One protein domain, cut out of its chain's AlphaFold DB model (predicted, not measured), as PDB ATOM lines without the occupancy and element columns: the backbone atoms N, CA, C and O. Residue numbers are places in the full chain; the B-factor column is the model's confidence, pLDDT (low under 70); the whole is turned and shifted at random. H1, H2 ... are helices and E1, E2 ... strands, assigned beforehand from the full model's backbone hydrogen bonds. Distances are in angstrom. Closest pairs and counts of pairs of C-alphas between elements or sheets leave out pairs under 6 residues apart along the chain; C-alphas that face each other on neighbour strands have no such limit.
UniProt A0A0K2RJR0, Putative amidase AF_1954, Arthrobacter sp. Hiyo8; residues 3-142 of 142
ATOM      1  N   LEU A   3     -41.612  42.081 -11.420       97.81
ATOM      2  CA  LEU A   3     -40.176  41.923 -11.665       97.81
ATOM      3  C   LEU A   3     -39.412  41.780 -10.345       97.81
ATOM      4  O   LEU A   3     -39.968  42.008  -9.271       97.81
ATOM      5  N   ALA A   4     -38.124  41.458 -10.420       97.94
ATOM      6  CA  ALA A   4     -37.211  41.526  -9.282       97.94
ATOM      7  C   ALA A   4     -35.962  42.332  -9.657       97.94
ATOM      8  O   ALA A   4     -35.428  42.182 -10.756       97.94
ATOM      9  N   PHE A   5     -35.504  43.199  -8.757       98.06
ATOM     10  CA  PHE A   5     -34.350  44.061  -9.009       98.06
ATOM     11  C   PHE A   5     -33.043  43.355  -8.669       98.06
ATOM     12  O   PHE A   5     -32.937  42.715  -7.628       98.06
ATOM     13  N   LYS A   6     -32.011  43.535  -9.497       97.75
ATOM     14  CA  LYS A   6     -30.639  43.161  -9.137       97.75
ATOM     15  C   LYS A   6     -30.268  43.777  -7.790       97.75
ATOM     16  O   LYS A   6     -30.514  44.965  -7.591       97.75
ATOM     17  N   ASP A   7     -29.649  43.022  -6.879       97.62
ATOM     18  CA  ASP A   7     -29.282  43.532  -5.545       97.62
ATOM     19  C   ASP A   7     -28.055  44.470  -5.535       97.62
ATOM     20  O   ASP A   7     -27.201  44.431  -4.656       97.62
ATOM     21  N   LEU A   8     -27.986  45.317  -6.561       95.88
ATOM     22  CA  LEU A   8     -27.147  46.505  -6.715       95.88
ATOM     23  C   LEU A   8     -28.002  47.742  -7.048       95.88
ATOM     24  O   LEU A   8     -27.464  48.816  -7.284       95.88
ATOM     25  N   THR A   9     -29.322  47.574  -7.162       95.81
ATOM     26  CA  THR A   9     -30.279  48.640  -7.438       95.81
ATOM     27  C   THR A   9     -31.021  48.982  -6.159       95.81
ATOM     28  O   THR A   9     -31.654  48.110  -5.552       95.81
ATOM     29  N   ASP A  10     -30.973  50.255  -5.787       96.31
ATOM     30  CA  ASP A  10     -31.721  50.771  -4.651       96.31
ATOM     31  C   ASP A  10     -33.212  50.851  -4.949       96.31
ATOM     32  O   ASP A  10     -33.643  51.298  -6.014       96.31
ATOM     33  N   VAL A  11     -33.993  50.378  -3.982       97.44
ATOM     34  CA  VAL A  11     -35.454  50.393  -3.985       97.44
ATOM     35  C   VAL A  11     -35.878  50.905  -2.617       97.44
ATOM     36  O   VAL A  11     -35.505  50.309  -1.605       97.44
ATOM     37  N   ALA A  12     -36.652  51.987  -2.584       97.75
ATOM     38  CA  ALA A  12     -37.054  52.657  -1.353       97.75
ATOM     39  C   ALA A  12     -37.684  51.664  -0.362       97.75
ATOM     40  O   ALA A  12     -38.581  50.896  -0.718       97.75
ATOM     41  N   GLY A  13     -37.208  51.682   0.884       98.12
ATOM     42  CA  GLY A  13     -37.678  50.802   1.955       98.12
ATOM     43  C   GLY A  13     -37.154  49.363   1.895       98.12
ATOM     44  O   GLY A  13     -37.510  48.562   2.758       98.12
ATOM     45  N   VAL A  14     -36.285  49.019   0.938       98.19
ATOM     46  CA  VAL A  14     -35.679  47.683   0.805       98.19
ATOM     47  C   VAL A  14     -34.168  47.772   1.008       98.19
ATOM     48  O   VAL A  14     -33.525  48.723   0.576       98.19
ATOM     49  N   VAL A  15     -33.580  46.775   1.672       98.00
ATOM     50  CA  VAL A  15     -32.121  46.681   1.829       98.00
ATOM     51  C   VAL A  15     -31.473  46.335   0.483       98.00
ATOM     52  O   VAL A  15     -31.924  45.416  -0.206       98.00
ATOM     53  N   THR A  16     -30.397  47.037   0.130       97.69
ATOM     54  CA  THR A  16     -29.486  46.657  -0.959       97.69
ATOM     55  C   THR A  16     -28.193  46.134  -0.350       97.69
ATOM     56  O   THR A  16     -27.461  46.885   0.286       97.69
ATOM     57  N   THR A  17     -27.907  44.837  -0.492       97.31
ATOM     58  CA  THR A  17     -26.742  44.239   0.194       97.31
ATOM     59  C   THR A  17     -25.452  44.340  -0.610       97.31
ATOM     60  O   THR A  17     -24.368  44.107  -0.078       97.31
ATOM     61  N   HIS A  18     -25.558  44.615  -1.911       96.81
ATOM     62  CA  HIS A  18     -24.459  44.497  -2.863       96.81
ATOM     63  C   HIS A  18     -23.763  43.129  -2.838       96.81
ATOM     64  O   HIS A  18     -22.588  43.029  -3.180       96.81
ATOM     65  N   GLY A  19     -24.448  42.067  -2.402       96.94
ATOM     66  CA  GLY A  19     -23.843  40.749  -2.228       96.94
ATOM     67  C   GLY A  19     -22.715  40.713  -1.189       96.94
ATOM     68  O   GLY A  19     -21.932  39.769  -1.197       96.94
ATOM     69  N   SER A  20     -22.590  41.726  -0.326       96.94
ATOM     70  CA  SER A  20     -21.468  41.882   0.600       96.94
ATOM     71  C   SER A  20     -21.908  41.793   2.059       96.94
ATOM     72  O   SER A  20     -22.957  42.299   2.454       96.94
ATOM     73  N   GLY A  21     -21.068  41.170   2.887       96.06
ATOM     74  CA  GLY A  21     -21.203  41.212   4.346       96.06
ATOM     75  C   GLY A  21     -20.582  42.458   4.983       96.06
ATOM     76  O   GLY A  21     -20.702  42.626   6.192       96.06
ATOM     77  N   ALA A  22     -19.902  43.299   4.198       95.25
ATOM     78  CA  ALA A  22     -19.164  44.458   4.694       95.25
ATOM     79  C   ALA A  22     -20.025  45.723   4.850       95.25
ATOM     80  O   ALA A  22     -19.574  46.689   5.461       95.25
ATOM     81  N   LEU A  23     -21.237  45.737   4.286       93.12
ATOM     82  CA  LEU A  23     -22.132  46.892   4.318       93.12
ATOM     83  C   LEU A  23     -23.217  46.753   5.391       93.12
ATOM     84  O   LEU A  23     -23.758  45.668   5.622       93.12
ATOM     85  N   ASP A  24     -23.590  47.885   5.987       93.31
ATOM     86  CA  ASP A  24     -24.749  47.978   6.870       93.31
ATOM     87  C   ASP A  24     -26.038  47.621   6.115       93.31
ATOM     88  O   ASP A  24     -26.330  48.159   5.047       93.31
ATOM     89  N   ARG A  25     -26.879  46.771   6.711       95.06
ATOM     90  CA  ARG A  25     -28.175  46.359   6.140       95.06
ATOM     91  C   ARG A  25     -29.275  47.389   6.407       95.06
ATOM     92  O   ARG A  25     -30.280  47.082   7.047       95.06
ATOM     93  N   LYS A  26     -29.071  48.622   5.946       96.94
ATOM     94  CA  LYS A  26     -30.056  49.707   6.060       96.94
ATOM     95  C   LYS A  26     -30.956  49.731   4.817       96.94
ATOM     96  O   LYS A  26     -30.438  49.616   3.707       96.94
ATOM     97  N   PRO A  27     -32.286  49.850   4.974       98.06
ATOM     98  CA  PRO A  27     -33.174  50.077   3.841       98.06
ATOM     99  C   PRO A  27     -32.802  51.357   3.086       98.06
ATOM    100  O   PRO A  27     -32.473  52.364   3.718       98.06
ATOM    101  N   ALA A  28     -32.873  51.327   1.754       97.19
ATOM    102  CA  ALA A  28     -32.624  52.514   0.946       97.19
ATOM    103  C   ALA A  28     -33.693  53.589   1.233       97.19
ATOM    104  O   ALA A  28     -34.884  53.259   1.299       97.19
ATOM    105  N   PRO A  29     -33.309  54.865   1.410       97.56
ATOM    106  CA  PRO A  29     -34.260  55.940   1.691       97.56
ATOM    107  C   PRO A  29     -35.112  56.305   0.468       97.56
ATOM    108  O   PRO A  29     -36.242  56.760   0.620       97.56
ATOM    109  N   GLU A  30     -34.588  56.080  -0.736       97.00
ATOM    110  CA  GLU A  30     -35.232  56.413  -2.003       97.00
ATOM    111  C   GLU A  30     -34.969  55.339  -3.065       97.00
ATOM    112  O   GLU A  30     -34.099  54.479  -2.915       97.00
ATOM    113  N   ASP A  31     -35.766  55.363  -4.133       97.25
ATOM    114  CA  ASP A  31     -35.541  54.507  -5.292       97.25
ATOM    115  C   ASP A  31     -34.355  55.046  -6.107       97.25
ATOM    116  O   ASP A  31     -34.294  56.236  -6.418       97.25
ATOM    117  N   GLY A  32     -33.463  54.161  -6.555       94.81
ATOM    118  CA  GLY A  32     -32.494  54.513  -7.591       94.81
ATOM    119  C   GLY A  32     -33.191  54.809  -8.926       94.81
ATOM    120  O   GLY A  32     -34.315  54.366  -9.167       94.81
ATOM    121  N   ALA A  33     -32.512  55.502  -9.846       94.25
ATOM    122  CA  ALA A  33     -33.109  55.985 -11.103       94.25
ATOM    123  C   ALA A  33     -33.843  54.897 -11.916       94.25
ATOM    124  O   ALA A  33     -34.940  55.132 -12.434       94.25
ATOM    125  N   LEU A  34     -33.268  53.692 -11.997       94.69
ATOM    126  CA  LEU A  34     -33.885  52.556 -12.685       94.69
ATOM    127  C   LEU A  34     -35.167  52.089 -11.983       94.69
ATOM    128  O   LEU A  34     -36.182  51.850 -12.637       94.69
ATOM    129  N   ALA A  35     -35.122  51.964 -10.654       96.19
ATOM    130  CA  ALA A  35     -36.264  51.540  -9.859       96.19
ATOM    131  C   ALA A  35     -37.394  52.569  -9.913       96.19
ATOM    132  O   ALA A  35     -38.535  52.190 -10.171       96.19
ATOM    133  N   ALA A  36     -37.070  53.857  -9.776       96.62
ATOM    134  CA  ALA A  36     -38.020  54.955  -9.899       96.62
ATOM    135  C   ALA A  36     -38.713  54.944 -11.271       96.62
ATOM    136  O   ALA A  36     -39.939  55.000 -11.347       96.62
ATOM    137  N   THR A  37     -37.942  54.782 -12.353       95.44
ATOM    138  CA  THR A  37     -38.471  54.721 -13.727       95.44
ATOM    139  C   THR A  37     -39.432  53.544 -13.909       95.44
ATOM    140  O   THR A  37     -40.554  53.719 -14.383       95.44
ATOM    141  N   LEU A  38     -39.022  52.336 -13.510       96.06
ATOM    142  CA  LEU A  38     -39.839  51.135 -13.695       96.06
ATOM    143  C   LEU A  38     -41.087  51.143 -12.802       96.06
ATOM    144  O   LEU A  38     -42.169  50.788 -13.268       96.06
ATOM    145  N   LYS A  39     -40.974  51.589 -11.544       96.44
ATOM    146  CA  LYS A  39     -42.127  51.739 -10.641       96.44
ATOM    147  C   LYS A  39     -43.099  52.801 -11.154       96.44
ATOM    148  O   LYS A  39     -44.300  52.549 -11.163       96.44
ATOM    149  N   GLY A  40     -42.595  53.931 -11.658       97.25
ATOM    150  CA  GLY A  40     -43.408  54.967 -12.304       97.25
ATOM    151  C   GLY A  40     -44.171  54.463 -13.535       97.25
ATOM    152  O   GLY A  40     -45.275  54.923 -13.805       97.25
ATOM    153  N   ALA A  41     -43.634  53.457 -14.231       97.06
ATOM    154  CA  ALA A  41     -44.301  52.765 -15.335       97.06
ATOM    155  C   ALA A  41     -45.250  51.624 -14.892       97.06
ATOM    156  O   ALA A  41     -45.757  50.881 -15.733       97.06
ATOM    157  N   GLY A  42     -45.491  51.443 -13.587       97.56
ATOM    158  CA  GLY A  42     -46.395  50.416 -13.053       97.56
ATOM    159  C   GLY A  42     -45.760  49.032 -12.857       97.56
ATOM    160  O   GLY A  42     -46.462  48.011 -12.819       97.56
ATOM    161  N   ALA A  43     -44.430  48.947 -12.761       97.12
ATOM    162  CA  ALA A  43     -43.769  47.711 -12.355       97.12
ATOM    163  C   ALA A  43     -44.011  47.406 -10.868       97.12
ATOM    164  O   ALA A  43     -43.991  48.297 -10.020       97.12
ATOM    165  N   ILE A  44     -44.195  46.123 -10.553       97.44
ATOM    166  CA  ILE A  44     -44.376  45.629  -9.185       97.44
ATOM    167  C   ILE A  44     -43.100  44.883  -8.798       97.44
ATOM    168  O   ILE A  44     -42.779  43.857  -9.398       97.44
ATOM    169  N   SER A  45     -42.366  45.401  -7.814       97.00
ATOM    170  CA  SER A  45     -41.162  44.748  -7.293       97.00
ATOM    171  C   SER A  45     -41.540  43.585  -6.380       97.00
ATOM    172  O   SER A  45     -42.202  43.796  -5.367       97.00
ATOM    173  N   LEU A  46     -41.096  42.374  -6.713       97.62
ATOM    174  CA  LEU A  46     -41.242  41.192  -5.860       97.62
ATOM    175  C   LEU A  46     -40.052  40.991  -4.911       97.62
ATOM    176  O   LEU A  46     -40.124  40.160  -4.011       97.62
ATOM    177  N   GLY A  47     -38.956  41.734  -5.096       96.31
ATOM    178  CA  GLY A  47     -37.780  41.644  -4.235       96.31
ATOM    179  C   GLY A  47     -36.465  41.932  -4.952       96.31
ATOM    180  O   GLY A  47     -36.431  42.585  -6.002       96.31
ATOM    181  N   LYS A  48     -35.375  41.440  -4.352       98.12
ATOM    182  CA  LYS A  48     -33.996  41.597  -4.827       98.12
ATOM    183  C   LYS A  48     -33.439  40.253  -5.309       98.12
ATOM    184  O   LYS A  48     -33.734  39.220  -4.713       98.12
ATOM    185  N   THR A  49     -32.647  40.250  -6.378       98.25
ATOM    186  CA  THR A  49     -32.063  39.034  -6.966       98.25
ATOM    187  C   THR A  49     -30.609  38.842  -6.553       98.25
ATOM    188  O   THR A  49     -29.891  39.801  -6.281       98.25
ATOM    189  N   GLN A  50     -30.164  37.585  -6.529       98.19
ATOM    190  CA  GLN A  50     -28.818  37.227  -6.091       98.19
ATOM    191  C   GLN A  50     -27.715  37.738  -7.042       98.19
ATOM    192  O   GLN A  50     -27.790  37.594  -8.268       98.19
ATOM    193  N   VAL A  51     -26.647  38.278  -6.456       98.31
ATOM    194  CA  VAL A  51     -25.499  38.917  -7.115       98.31
ATOM    195  C   VAL A  51     -24.185  38.450  -6.480       98.31
ATOM    196  O   VAL A  51     -24.178  38.056  -5.316       98.31
ATOM    197  N   PRO A  52     -23.048  38.501  -7.185       97.44
ATOM    198  CA  PRO A  52     -21.763  38.486  -6.506       97.44
ATOM    199  C   PRO A  52     -21.531  39.787  -5.749       97.44
ATOM    200  O   PRO A  52     -22.141  40.818  -6.046       97.44
ATOM    201  N   GLU A  53     -20.579  39.733  -4.829       96.75
ATOM    202  CA  GLU A  53     -20.098  40.891  -4.088       96.75
ATOM    203  C   GLU A  53     -19.723  42.047  -5.044       96.75
ATOM    204  O   GLU A  53     -18.931  41.893  -5.981       96.75
ATOM    205  N   PHE A  54     -20.399  43.184  -4.858       95.06
ATOM    206  CA  PHE A  54     -20.335  44.424  -5.643       95.06
ATOM    207  C   PHE A  54     -20.553  44.275  -7.157       95.06
ATOM    208  O   PHE A  54     -20.270  45.188  -7.930       95.06
ATOM    209  N   GLY A  55     -21.074  43.137  -7.616       94.88
ATOM    210  CA  GLY A  55     -21.264  42.890  -9.042       94.88
ATOM    211  C   GLY A  55     -19.975  42.622  -9.828       94.88
ATOM    212  O   GLY A  55     -20.027  42.689 -11.059       94.88
ATOM    213  N   LEU A  56     -18.861  42.321  -9.147       93.50
ATOM    214  CA  LEU A  56     -17.505  42.327  -9.715       93.50
ATOM    215  C   LEU A  56     -17.069  41.020 -10.394       93.50
ATOM    216  O   LEU A  56     -15.998  40.979 -10.997       93.50
ATOM    217  N   THR A  57     -17.866  39.953 -10.321       94.88
ATOM    218  CA  THR A  57     -17.507  38.650 -10.904       94.88
ATOM    219  C   THR A  57     -18.557  38.133 -11.889       94.88
ATOM    220  O   THR A  57     -19.718  38.543 -11.893       94.88
ATOM    221  N   ALA A  58     -18.139  37.206 -12.756       96.88
ATOM    222  CA  ALA A  58     -18.982  36.588 -13.785       96.88
ATOM    223  C   ALA A  58     -19.816  35.391 -13.269       96.88
ATOM    224  O   ALA A  58     -20.266  34.555 -14.051       96.88
ATOM    225  N   TYR A  59     -20.027  35.300 -11.955       96.31
ATOM    226  CA  TYR A  59     -20.864  34.303 -11.283       96.31
ATOM    227  C   TYR A  59     -21.667  34.986 -10.169       96.31
ATOM    228  O   TYR A  59     -21.231  36.004  -9.653       96.31
ATOM    229  N   SER A  60     -22.834  34.465  -9.789       96.69
ATOM    230  CA  SER A  60     -23.673  35.042  -8.720       96.69
ATOM    231  C   SER A  60     -23.581  34.236  -7.423       96.69
ATOM    232  O   SER A  60     -24.562  33.658  -6.954       96.69
ATOM    233  N   GLU A  61     -22.374  34.201  -6.863       96.75
ATOM    234  CA  GLU A  61     -22.044  33.559  -5.588       96.75
ATOM    235  C   GLU A  61     -21.484  34.614  -4.630       96.75
ATOM    236  O   GLU A  61     -20.702  35.475  -5.036       96.75
ATOM    237  N   ASN A  62     -21.891  34.557  -3.363       96.44
ATOM    238  CA  ASN A  62     -21.381  35.419  -2.304       96.44
ATOM    239  C   ASN A  62     -21.436  34.707  -0.946       96.44
ATOM    240  O   ASN A  62     -21.813  33.540  -0.858       96.44
ATOM    241  N   ARG A  63     -21.029  35.403   0.120       95.69
ATOM    242  CA  ARG A  63     -20.951  34.840   1.478       95.69
ATOM    243  C   ARG A  63     -22.192  35.081   2.340       95.69
ATOM    244  O   ARG A  63     -22.232  34.590   3.463       95.69
ATOM    245  N   ILE A  64     -23.173  35.845   1.864       96.94
ATOM    246  CA  ILE A  64     -24.310  36.295   2.686       96.94
ATOM    247  C   ILE A  64     -25.620  35.561   2.388       96.94
ATOM    248  O   ILE A  64     -26.557  35.664   3.179       96.94
ATOM    249  N   ALA A  65     -25.696  34.841   1.269       95.88
ATOM    250  CA  ALA A  65     -26.854  34.052   0.874       95.88
ATOM    251  C   ALA A  65     -26.436  32.893  -0.054       95.88
ATOM    252  O   ALA A  65     -25.351  32.937  -0.640       95.88
ATOM    253  N   PRO A  66     -27.278  31.856  -0.224       97.44
ATOM    254  CA  PRO A  66     -27.008  30.772  -1.164       97.44
ATOM    255  C   PRO A  66     -26.758  31.274  -2.599       97.44
ATOM    256  O   PRO A  66     -27.345  32.279  -3.012       97.44
ATOM    257  N   PRO A  67     -25.912  30.585  -3.383       97.25
ATOM    258  CA  PRO A  67     -25.594  30.998  -4.745       97.25
ATOM    259  C   PRO A  67     -26.799  30.860  -5.677       97.25
ATOM    260  O   PRO A  67     -27.615  29.947  -5.534       97.25
ATOM    261  N   SER A  68     -26.863  31.720  -6.693       98.12
ATOM    262  CA  SER A  68     -27.806  31.537  -7.797       98.12
ATOM    263  C   SER A  68     -27.384  30.340  -8.653       98.12
ATOM    264  O   SER A  68     -26.219  30.219  -9.048       98.12
ATOM    265  N   ARG A  69     -28.327  29.444  -8.949       98.56
ATOM    266  CA  ARG A  69     -28.097  28.237  -9.754       98.56
ATOM    267  C   ARG A  69     -28.854  28.309 -11.069       98.56
ATOM    268  O   ARG A  69     -29.892  28.957 -11.164       98.56
ATOM    269  N   ASN A  70     -28.311  27.648 -12.084       98.62
ATOM    270  CA  ASN A  70     -28.940  27.572 -13.395       98.62
ATOM    271  C   ASN A  70     -30.220  26.714 -13.321       98.62
ATOM    272  O   ASN A  70     -30.113  25.541 -12.956       98.62
ATOM    273  N   PRO A  71     -31.407  27.233 -13.692       98.44
ATOM    274  CA  PRO A  71     -32.656  26.468 -13.621       98.44
ATOM    275  C   PRO A  71     -32.672  25.194 -14.477       98.44
ATOM    276  O   PRO A  71     -33.357  24.237 -14.130       98.44
ATOM    277  N   TYR A  72     -31.882  25.141 -15.552       98.06
ATOM    278  CA  TYR A  72     -31.766  23.959 -16.413       98.06
ATOM    279  C   TYR A  72     -30.763  22.921 -15.889       98.06
ATOM    280  O   TYR A  72     -30.728  21.794 -16.377       98.06
ATOM    281  N   ALA A  73     -29.925  23.287 -14.914       97.88
ATOM    282  CA  ALA A  73     -28.953  22.397 -14.287       97.88
ATOM    283  C   ALA A  73     -28.517  22.956 -12.922       97.88
ATOM    284  O   ALA A  73     -27.558  23.725 -12.839       97.88
ATOM    285  N   LEU A  74     -29.175  22.534 -11.837       98.00
ATOM    286  CA  LEU A  74     -28.957  23.094 -10.492       98.00
ATOM    287  C   LEU A  74     -27.534  22.886  -9.932       98.00
ATOM    288  O   LEU A  74     -27.133  23.574  -8.997       98.00
ATOM    289  N   SER A  75     -26.751  21.976 -10.520       97.50
ATOM    290  CA  SER A  75     -25.325  21.790 -10.221       97.50
ATOM    291  C   SER A  75     -24.406  22.819 -10.896       97.50
ATOM    292  O   SER A  75     -23.202  22.815 -10.650       97.50
ATOM    293  N   ARG A  76     -24.943  23.701 -11.750       98.06
ATOM    294  CA  ARG A  76     -24.190  24.691 -12.533       98.06
ATOM    295  C   ARG A  76     -24.520  26.125 -12.116       98.06
ATOM    296  O   ARG A  76     -25.586  26.423 -11.574       98.06
ATOM    297  N   SER A  77     -23.584  27.030 -12.396       97.88
ATOM    298  CA  SER A  77     -23.760  28.470 -12.185       97.88
ATOM    299  C   SER A  77     -24.776  29.058 -13.169       97.88
ATOM    300  O   SER A  77     -24.801  28.681 -14.342       97.88
ATOM    301  N   SER A  78     -25.573  30.027 -12.710       98.38
ATOM    302  CA  SER A  78     -26.414  30.868 -13.574       98.38
ATOM    303  C   SER A  78     -25.626  31.970 -14.303       98.38
ATOM    304  O   SER A  78     -26.229  32.834 -14.933       98.38
ATOM    305  N   GLY A  79     -24.294  32.008 -14.169       98.50
ATOM    306  CA  GLY A  79     -23.468  33.134 -14.606       98.50
ATOM    307  C   GLY A  79     -23.639  34.358 -13.704       98.50
ATOM    308  O   GLY A  79     -24.234  34.277 -12.627       98.50
ATOM    309  N   GLY A  80     -23.101  35.500 -14.129       98.06
ATOM    310  CA  GLY A  80     -23.133  36.732 -13.351       98.06
ATOM    311  C   GLY A  80     -22.592  37.949 -14.108       98.06
ATOM    312  O   GLY A  80     -22.118  37.832 -15.230       98.06
ATOM    313  N   SER A  81     -22.667  39.146 -13.528       98.12
ATOM    314  CA  SER A  81     -23.119  39.394 -12.150       98.12
ATOM    315  C   SER A  81     -24.639  39.478 -11.950       98.12
ATOM    316  O   SER A  81     -25.094  39.548 -10.812       98.12
ATOM    317  N   SER A  82     -25.449  39.443 -13.014       98.56
ATOM    318  CA  SER A  82     -26.929  39.440 -12.928       98.56
ATOM    319  C   SER A  82     -27.531  38.023 -12.938       98.56
ATOM    320  O   SER A  82     -28.607  37.804 -13.491       98.56
ATOM    321  N   GLY A  83     -26.831  37.042 -12.362       98.56
ATOM    322  CA  GLY A  83     -27.218  35.628 -12.394       98.56
ATOM    323  C   GLY A  83     -28.561  35.341 -11.733       98.56
ATOM    324  O   GLY A  83     -29.355  34.598 -12.299       98.56
ATOM    325  N   GLY A  84     -28.859  35.976 -10.594       98.69
ATOM    326  CA  GLY A  84     -30.163  35.839  -9.942       98.69
ATOM    327  C   GLY A  84     -31.315  36.357 -10.805       98.69
ATOM    328  O   GLY A  84     -32.368  35.727 -10.849       98.69
ATOM    329  N   SER A  85     -31.113  37.465 -11.529       98.75
ATOM    330  CA  SER A  85     -32.115  38.000 -12.464       98.75
ATOM    331  C   SER A  85     -32.385  37.019 -13.606       98.75
ATOM    332  O   SER A  85     -33.538  36.681 -13.861       98.75
ATOM    333  N   ALA A  86     -31.332  36.499 -14.246       98.81
ATOM    334  CA  ALA A  86     -31.485  35.540 -15.339       98.81
ATOM    335  C   ALA A  86     -32.113  34.217 -14.871       98.81
ATOM    336  O   ALA A  86     -33.010  33.697 -15.527       98.81
ATOM    337  N   ALA A  87     -31.693  33.694 -13.715       98.75
ATOM    338  CA  ALA A  87     -32.269  32.479 -13.149       98.75
ATOM    339  C   ALA A  87     -33.757  32.653 -12.809       98.75
ATOM    340  O   ALA A  87     -34.550  31.761 -13.097       98.75
ATOM    341  N   ALA A  88     -34.158  33.803 -12.253       98.69
ATOM    342  CA  ALA A  88     -35.556  34.074 -11.924       98.69
ATOM    343  C   ALA A  88     -36.454  34.121 -13.170       98.69
ATOM    344  O   ALA A  88     -37.555  33.571 -13.148       98.69
ATOM    345  N   VAL A  89     -35.975  34.728 -14.262       98.69
ATOM    346  CA  VAL A  89     -36.708  34.757 -15.536       98.69
ATOM    347  C   VAL A  89     -36.759  33.367 -16.172       98.69
ATOM    348  O   VAL A  89     -37.836  32.893 -16.521       98.69
ATOM    349  N   ALA A  90     -35.624  32.671 -16.266       98.69
ATOM    350  CA  ALA A  90     -35.553  31.345 -16.882       98.69
ATOM    351  C   ALA A  90     -36.356  30.276 -16.119       98.69
ATOM    352  O   ALA A  90     -36.878  29.351 -16.733       98.69
ATOM    353  N   ALA A  91     -36.496  30.413 -14.798       98.44
ATOM    354  CA  ALA A  91     -37.347  29.554 -13.976       98.44
ATOM    355  C   ALA A  91     -38.840  29.941 -14.009       98.44
ATOM    356  O   ALA A  91     -39.647  29.293 -13.345       98.44
ATOM    357  N   GLY A  92     -39.223  31.003 -14.728       98.00
ATOM    358  CA  GLY A  92     -40.609  31.471 -14.812       98.00
ATOM    359  C   GLY A  92     -41.133  32.156 -13.543       98.00
ATOM    360  O   GLY A  92     -42.343  32.300 -13.390       98.00
ATOM    361  N   LEU A  93     -40.253  32.588 -12.631       98.25
ATOM    362  CA  LEU A  93     -40.651  33.279 -11.395       98.25
ATOM    363  C   LEU A  93     -41.104  34.716 -11.668       98.25
ATOM    364  O   LEU A  93     -41.992  35.236 -10.996       98.25
ATOM    365  N   VAL A  94     -40.481  35.361 -12.657       98.31
ATOM    366  CA  VAL A  94     -40.851  36.687 -13.158       98.31
ATOM    367  C   VAL A  94     -40.747  36.709 -14.685       98.31
ATOM    368  O   VAL A  94     -39.852  36.077 -15.238       98.31
ATOM    369  N   PRO A  95     -41.614  37.451 -15.393       97.19
ATOM    370  CA  PRO A  95     -41.545  37.568 -16.852       97.19
ATOM    371  C   PRO A  95     -40.364  38.428 -17.330       97.19
ATOM    372  O   PRO A  95     -39.998  38.386 -18.499       97.19
ATOM    373  N   PHE A  96     -39.804  39.249 -16.438       95.56
ATOM    374  CA  PHE A  96     -38.785  40.247 -16.734       95.56
ATOM    375  C   PHE A  96     -37.970  40.560 -15.472       95.56
ATOM    376  O   PHE A  96     -38.532  40.632 -14.376       95.56
ATOM    377  N   ALA A  97     -36.666  40.797 -15.619       97.69
ATOM    378  CA  ALA A  97     -35.820  41.278 -14.532       97.69
ATOM    379  C   ALA A  97     -34.690  42.172 -15.071       97.69
ATOM    380  O   ALA A  97     -33.908  41.705 -15.896       97.69
ATOM    381  N   PRO A  98     -34.547  43.421 -14.593       96.69
ATOM    382  CA  PRO A  98     -33.427  44.263 -14.988       96.69
ATOM    383  C   PRO A  98     -32.090  43.751 -14.428       96.69
ATOM    384  O   PRO A  98     -32.013  43.156 -13.344       96.69
ATOM    385  N   GLY A  99     -31.013  44.055 -15.149       96.44
ATOM    386  CA  GLY A  99     -29.636  43.821 -14.726       96.44
ATOM    387  C   GLY A  99     -28.723  45.026 -14.960       96.44
ATOM    388  O   GLY A  99     -29.156  46.099 -15.379       96.44
ATOM    389  N   SER A 100     -27.432  44.830 -14.694       95.50
ATOM    390  CA  SER A 100     -26.371  45.791 -15.024       95.50
ATOM    391  C   SER A 100     -25.184  45.082 -15.667       95.50
ATOM    392  O   SER A 100     -24.864  43.953 -15.283       95.50
ATOM    393  N   ASP A 101     -24.550  45.721 -16.651       95.31
ATOM    394  CA  ASP A 101     -23.510  45.130 -17.502       95.31
ATOM    395  C   ASP A 101     -22.404  46.144 -17.815       95.31
ATOM    396  O   ASP A 101     -22.622  47.097 -18.560       95.31
ATOM    397  N   GLY A 102     -21.220  45.918 -17.231       92.38
ATOM    398  CA  GLY A 102     -19.970  46.588 -17.615       92.38
ATOM    399  C   GLY A 102     -19.046  45.697 -18.454       92.38
ATOM    400  O   GLY A 102     -18.479  46.149 -19.443       92.38
ATOM    401  N   GLY A 103     -18.933  44.413 -18.089       93.19
ATOM    402  CA  GLY A 103     -18.054  43.432 -18.746       93.19
ATOM    403  C   GLY A 103     -18.766  42.213 -19.336       93.19
ATOM    404  O   GLY A 103     -18.113  41.251 -19.718       93.19
ATOM    405  N   GLY A 104     -20.097  42.222 -19.404       96.81
ATOM    406  CA  GLY A 104     -20.915  41.076 -19.818       96.81
ATOM    407  C   GLY A 104     -21.997  40.688 -18.815       96.81
ATOM    408  O   GLY A 104     -22.703  39.718 -19.043       96.81
ATOM    409  N   SER A 105     -22.158  41.418 -17.713       97.62
ATOM    410  CA  SER A 105     -22.961  40.965 -16.573       97.62
ATOM    411  C   SER A 105     -24.476  40.846 -16.796       97.62
ATOM    412  O   SER A 105     -25.153  40.347 -15.899       97.62
ATOM    413  N   ILE A 106     -25.018  41.256 -17.945       98.50
ATOM    414  CA  ILE A 106     -26.375  40.899 -18.402       98.50
ATOM    415  C   ILE A 106     -26.283  39.753 -19.413       98.50
ATOM    416  O   ILE A 106     -26.963  38.738 -19.284       98.50
ATOM    417  N   ARG A 107     -25.383  39.882 -20.391       98.62
ATOM    418  CA  ARG A 107     -25.252  38.944 -21.517       98.62
ATOM    419  C   ARG A 107     -24.750  37.554 -21.108       98.62
ATOM    420  O   ARG A 107     -25.248  36.561 -21.620       98.62
ATOM    421  N   ILE A 108     -23.798  37.468 -20.179       98.75
ATOM    422  CA  ILE A 108     -23.238  36.217 -19.641       98.75
ATOM    423  C   ILE A 108     -24.322  35.382 -18.946       98.75
ATOM    424  O   ILE A 108     -24.519  34.235 -19.349       98.75
ATOM    425  N   PRO A 109     -25.043  35.897 -17.927       98.75
ATOM    426  CA  PRO A 109     -26.067  35.102 -17.261       98.75
ATOM    427  C   PRO A 109     -27.276  34.822 -18.159       98.75
ATOM    428  O   PRO A 109     -27.856  33.744 -18.051       98.75
ATOM    429  N   ALA A 110     -27.615  35.721 -19.094       98.81
ATOM    430  CA  ALA A 110     -28.632  35.443 -20.107       98.81
ATOM    431  C   ALA A 110     -28.234  34.252 -20.992       98.81
ATOM    432  O   ALA A 110     -29.002  33.303 -21.112       98.81
ATOM    433  N   ALA A 111     -27.005  34.234 -21.521       98.62
ATOM    434  CA  ALA A 111     -26.497  33.110 -22.306       98.62
ATOM    435  C   ALA A 111     -26.466  31.803 -21.496       98.62
ATOM    436  O   ALA A 111     -26.875  30.757 -21.996       98.62
ATOM    437  N   ALA A 112     -26.030  31.856 -20.233       98.44
ATOM    438  CA  ALA A 112     -26.009  30.687 -19.357       98.44
ATOM    439  C   ALA A 112     -27.419  30.132 -19.092       98.44
ATOM    440  O   ALA A 112     -27.603  28.916 -19.052       98.44
ATOM    441  N   CYS A 113     -28.411  31.008 -18.925       98.69
ATOM    442  CA  CYS A 113     -29.795  30.646 -18.623       98.69
ATOM    443  C   CYS A 113     -30.700  30.613 -19.869       98.69
ATOM    444  O   CYS A 113     -31.913  30.669 -19.721       98.69
ATOM    445  N   GLY A 114     -30.152  30.544 -21.088       98.38
ATOM    446  CA  GLY A 114     -30.953  30.406 -22.313       98.38
ATOM    447  C   GLY A 114     -31.929  31.562 -22.580       98.38
ATOM    448  O   GLY A 114     -33.025  31.330 -23.082       98.38
ATOM    449  N   LEU A 115     -31.554  32.792 -22.226       98.69
ATOM    450  CA  LEU A 115     -32.363  34.002 -22.379       98.69
ATOM    451  C   LEU A 115     -31.744  34.993 -23.366       98.69
ATOM    452  O   LEU A 115     -30.551  34.957 -23.675       98.69
ATOM    453  N   LEU A 116     -32.566  35.950 -23.790       98.50
ATOM    454  CA  LEU A 116     -32.098  37.200 -24.373       98.50
ATOM    455  C   LEU A 116     -31.742  38.168 -23.241       98.50
ATOM    456  O   LEU A 116     -32.539  38.368 -22.332       98.50
ATOM    457  N   GLY A 117     -30.558  38.770 -23.314       98.38
ATOM    458  CA  GLY A 117     -30.133  39.838 -22.411       98.38
ATOM    459  C   GLY A 117     -29.459  40.939 -23.213       98.38
ATOM    460  O   GLY A 117     -28.531  40.673 -23.985       98.38
ATOM    461  N   LEU A 118     -29.926  42.174 -23.055       97.81
ATOM    462  CA  LEU A 118     -29.470  43.308 -23.845       97.81
ATOM    463  C   LEU A 118     -28.636  44.240 -22.975       97.81
ATOM    464  O   LEU A 118     -29.095  44.751 -21.960       97.81
ATOM    465  N   LYS A 119     -27.419  44.539 -23.436       96.62
ATOM    466  CA  LYS A 119     -26.639  45.671 -22.934       96.62
ATOM    467  C   LYS A 119     -26.866  46.874 -23.857       96.62
ATOM    468  O   LYS A 119     -26.250  46.906 -24.927       96.62
ATOM    469  N   PRO A 120     -27.678  47.869 -23.471       94.31
ATOM    470  CA  PRO A 120     -27.977  48.997 -24.339       94.31
ATOM    471  C   PRO A 120     -26.762  49.907 -24.576       94.31
ATOM    472  O   PRO A 120     -25.671  49.725 -24.013       94.31
ATOM    473  N   GLY A 121     -26.964  50.911 -25.432       90.75
ATOM    474  CA  GLY A 121     -26.050  52.044 -25.548       90.75
ATOM    475  C   GLY A 121     -25.960  52.815 -24.227       90.75
ATOM    476  O   GLY A 121     -26.920  52.868 -23.457       90.75
ATOM    477  N   ARG A 122     -24.794  53.407 -23.948       88.56
ATOM    478  CA  ARG A 122     -24.588  54.199 -22.725       88.56
ATOM    479  C   ARG A 122     -25.541  55.393 -22.699       88.56
ATOM    480  O   ARG A 122     -25.771  56.011 -23.732       88.56
ATOM    481  N   GLY A 123     -26.081  55.697 -21.522       84.12
ATOM    482  CA  GLY A 123     -27.015  56.809 -21.316       84.12
ATOM    483  C   GLY A 123     -28.451  56.561 -21.787       84.12
ATOM    484  O   GLY A 123     -29.306  57.393 -21.516       84.12
ATOM    485  N   LEU A 124     -28.744  55.432 -22.450       89.00
ATOM    486  CA  LEU A 124     -30.102  55.148 -22.929       89.00
ATOM    487  C   LEU A 124     -31.060  54.764 -21.795       89.00
ATOM    488  O   LEU A 124     -32.220  55.162 -21.803       89.00
ATOM    489  N   VAL A 125     -30.581  53.971 -20.834       90.06
ATOM    490  CA  VAL A 125     -31.376  53.530 -19.682       90.06
ATOM    491  C   VAL A 125     -30.965  54.335 -18.448       90.06
ATOM    492  O   VAL A 125     -29.769  54.373 -18.137       90.06
ATOM    493  N   PRO A 126     -31.918  54.936 -17.709       80.38
ATOM    494  CA  PRO A 126     -31.629  55.592 -16.439       80.38
ATOM    495  C   PRO A 126     -31.085  54.577 -15.429       80.38
ATOM    496  O   PRO A 126     -31.794  53.656 -15.031       80.38
ATOM    497  N   ALA A 127     -29.827  54.724 -15.019       72.12
ATOM    498  CA  ALA A 127     -29.173  53.780 -14.104       72.12
ATOM    499  C   ALA A 127     -28.457  54.450 -12.918       72.12
ATOM    500  O   ALA A 127     -27.961  53.744 -12.045       72.12
ATOM    501  N   GLY A 128     -28.415  55.788 -12.871       63.09
ATOM    502  CA  GLY A 128     -27.467  56.515 -12.021       63.09
ATOM    503  C   GLY A 128     -26.020  56.325 -12.500       63.09
ATOM    504  O   GLY A 128     -25.748  55.518 -13.390       63.09
ATOM    505  N   GLU A 129     -25.078  57.082 -11.940       56.34
ATOM    506  CA  GLU A 129     -23.659  56.751 -12.095       56.34
ATOM    507  C   GLU A 129     -23.311  55.632 -11.104       56.34
ATOM    508  O   GLU A 129     -23.580  55.748  -9.909       56.34
ATOM    509  N   SER A 130     -22.710  54.539 -11.583       60.34
ATOM    510  CA  SER A 130     -22.144  53.535 -10.680       60.34
ATOM    511  C   SER A 130     -20.943  54.159  -9.975       60.34
ATOM    512  O   SER A 130     -19.904  54.380 -10.600       60.34
ATOM    513  N   VAL A 131     -21.071  54.437  -8.676       53.00
ATOM    514  CA  VAL A 131     -19.959  54.916  -7.847       53.00
ATOM    515  C   VAL A 131     -18.822  53.890  -7.949       53.00
ATOM    516  O   VAL A 131     -18.989  52.736  -7.565       53.00
ATOM    517  N   GLY A 132     -17.693  54.281  -8.548       58.81
ATOM    518  CA  GLY A 132     -16.542  53.397  -8.791       58.81
ATOM    519  C   GLY A 132     -16.353  52.901 -10.232       58.81
ATOM    520  O   GLY A 132     -15.377  52.206 -10.500       58.81
ATOM    521  N   ASP A 133     -17.209  53.280 -11.185       67.69
ATOM    522  CA  ASP A 133     -17.020  52.970 -12.611       67.69
ATOM    523  C   ASP A 133     -16.272  54.093 -13.351       67.69
ATOM    524  O   ASP A 133     -16.837  54.832 -14.158       67.69
ATOM    525  N   ALA A 134     -14.969  54.228 -13.083       65.00
ATOM    526  CA  ALA A 134     -14.133  55.267 -13.698       65.00
ATOM    527  C   ALA A 134     -14.127  55.213 -15.242       65.00
ATOM    528  O   ALA A 134     -13.985  56.237 -15.906       65.00
ATOM    529  N   ALA A 135     -14.319  54.023 -15.821       74.69
ATOM    530  CA  ALA A 135     -14.378  53.812 -17.267       74.69
ATOM    531  C   ALA A 135     -15.797  53.984 -17.858       74.69
ATOM    532  O   ALA A 135     -15.979  53.908 -19.084       74.69
ATOM    533  N   ARG A 136     -16.803  54.233 -17.005       81.06
ATOM    534  CA  ARG A 136     -18.226  54.423 -17.338       81.06
ATOM    535  C   ARG A 136     -18.822  53.281 -18.171       81.06
ATOM    536  O   ARG A 136     -19.662  53.530 -19.042       81.06
ATOM    537  N   LEU A 137     -18.308  52.057 -18.016       86.19
ATOM    538  CA  LEU A 137     -18.685  50.892 -18.824       86.19
ATOM    539  C   LEU A 137     -20.058  50.326 -18.451       86.19
ATOM    540  O   LEU A 137     -20.711  49.721 -19.302       86.19
ATOM    541  N   VAL A 138     -20.464  50.487 -17.193       90.94
ATOM    542  CA  VAL A 138     -21.651  49.866 -16.617       90.94
ATOM    543  C   VAL A 138     -22.902  50.568 -17.125       90.94
ATOM    544  O   VAL A 138     -23.075  51.775 -16.980       90.94
ATOM    545  N   VAL A 139     -23.813  49.782 -17.694       92.88
ATOM    546  CA  VAL A 139     -25.154  50.242 -18.064       92.88
ATOM    547  C   VAL A 139     -26.211  49.309 -17.488       92.88
ATOM    548  O   VAL A 139     -25.980  48.102 -17.373       92.88
ATOM    549  N   ALA A 140     -27.375  49.857 -17.141       94.19
ATOM    550  CA  ALA A 140     -28.557  49.045 -16.882       94.19
ATOM    551  C   ALA A 140     -29.154  48.536 -18.197       94.19
ATOM    552  O   ALA A 140     -29.047  49.188 -19.240       94.19
ATOM    553  N   GLY A 141     -29.801  47.380 -18.140       94.75
ATOM    554  CA  GLY A 141     -30.458  46.795 -19.299       94.75
ATOM    555  C   GLY A 141     -31.433  45.683 -18.928       94.75
ATOM    556  O   GLY A 141     -31.425  45.229 -17.777       94.75
ATOM    557  N   PRO A 142     -32.288  45.297 -19.887       94.25
ATOM    558  CA  PRO A 142     -33.205  44.179 -19.752       94.25
ATOM    559  C   PRO A 142     -32.533  42.822 -20.005       94.25
ATOM    560  O   PRO A 142     -31.563  42.751 -20.799       94.25
TER     561      PRO A 142
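Overview. This is residues 3 to 142 of the 142 residues of the protein "Putative amidase AF_1954" of Arthrobacter sp. Hiyo8 (UniProt A0A0K2RJR0). This rounded body has little regular structure: strands E1 and E4 lie near its middle, E1 beside E2 and E4 beside E5; helices H2 and H3 pack together, with H1 and E3 toward opposite ends. The printed part has 140 residues, 43 in named elements, mixed in class: E1 H1 E2 E3 H2 E4 H3 E5. E1 and E2 are parallel, E4 and E5 antiparallel. It is compact, radius of gyration of the C-alphas 13.6 A, spanning 37 by 32 by 32 A.

Along the chain. Find C-alpha 3 at (-40.176, 41.923, -11.665), where E1, residues 3 to 6, begins. Next come H1, 33 to 40, E2, 44 to 49, 14.1 A long, E3, 73 to 77, H2, 83 to 90, E4, 99 to 101, H3, 107 to 112, and E5, 139 to 141, ending at (-30.458, 46.795, -19.299).

Arrangement. See N 5 and O 47 between E1 and E2, 3.0 A, and N 101 and O 139 between E4 and E5, 2.9 A, within hydrogen-bond range. E1, H1, E2 form a strand-helix-strand unit, parallel neighbours with a helix between, its crossover right-handed. H2 touches H3 at a steep tilt of 61 degrees, closest C-alphas Gly 83 and Pro 109, 5.0 A. In H1, H2 and H3 every O i to N i+4 pair is within range. E3 pairs with no named strand.

Size, cuts and confidence. The printed part has no cut; E1 to H1, E2 to E3 and H3 to E5 are long links. Residues 128 to 134 have pLDDT under 70.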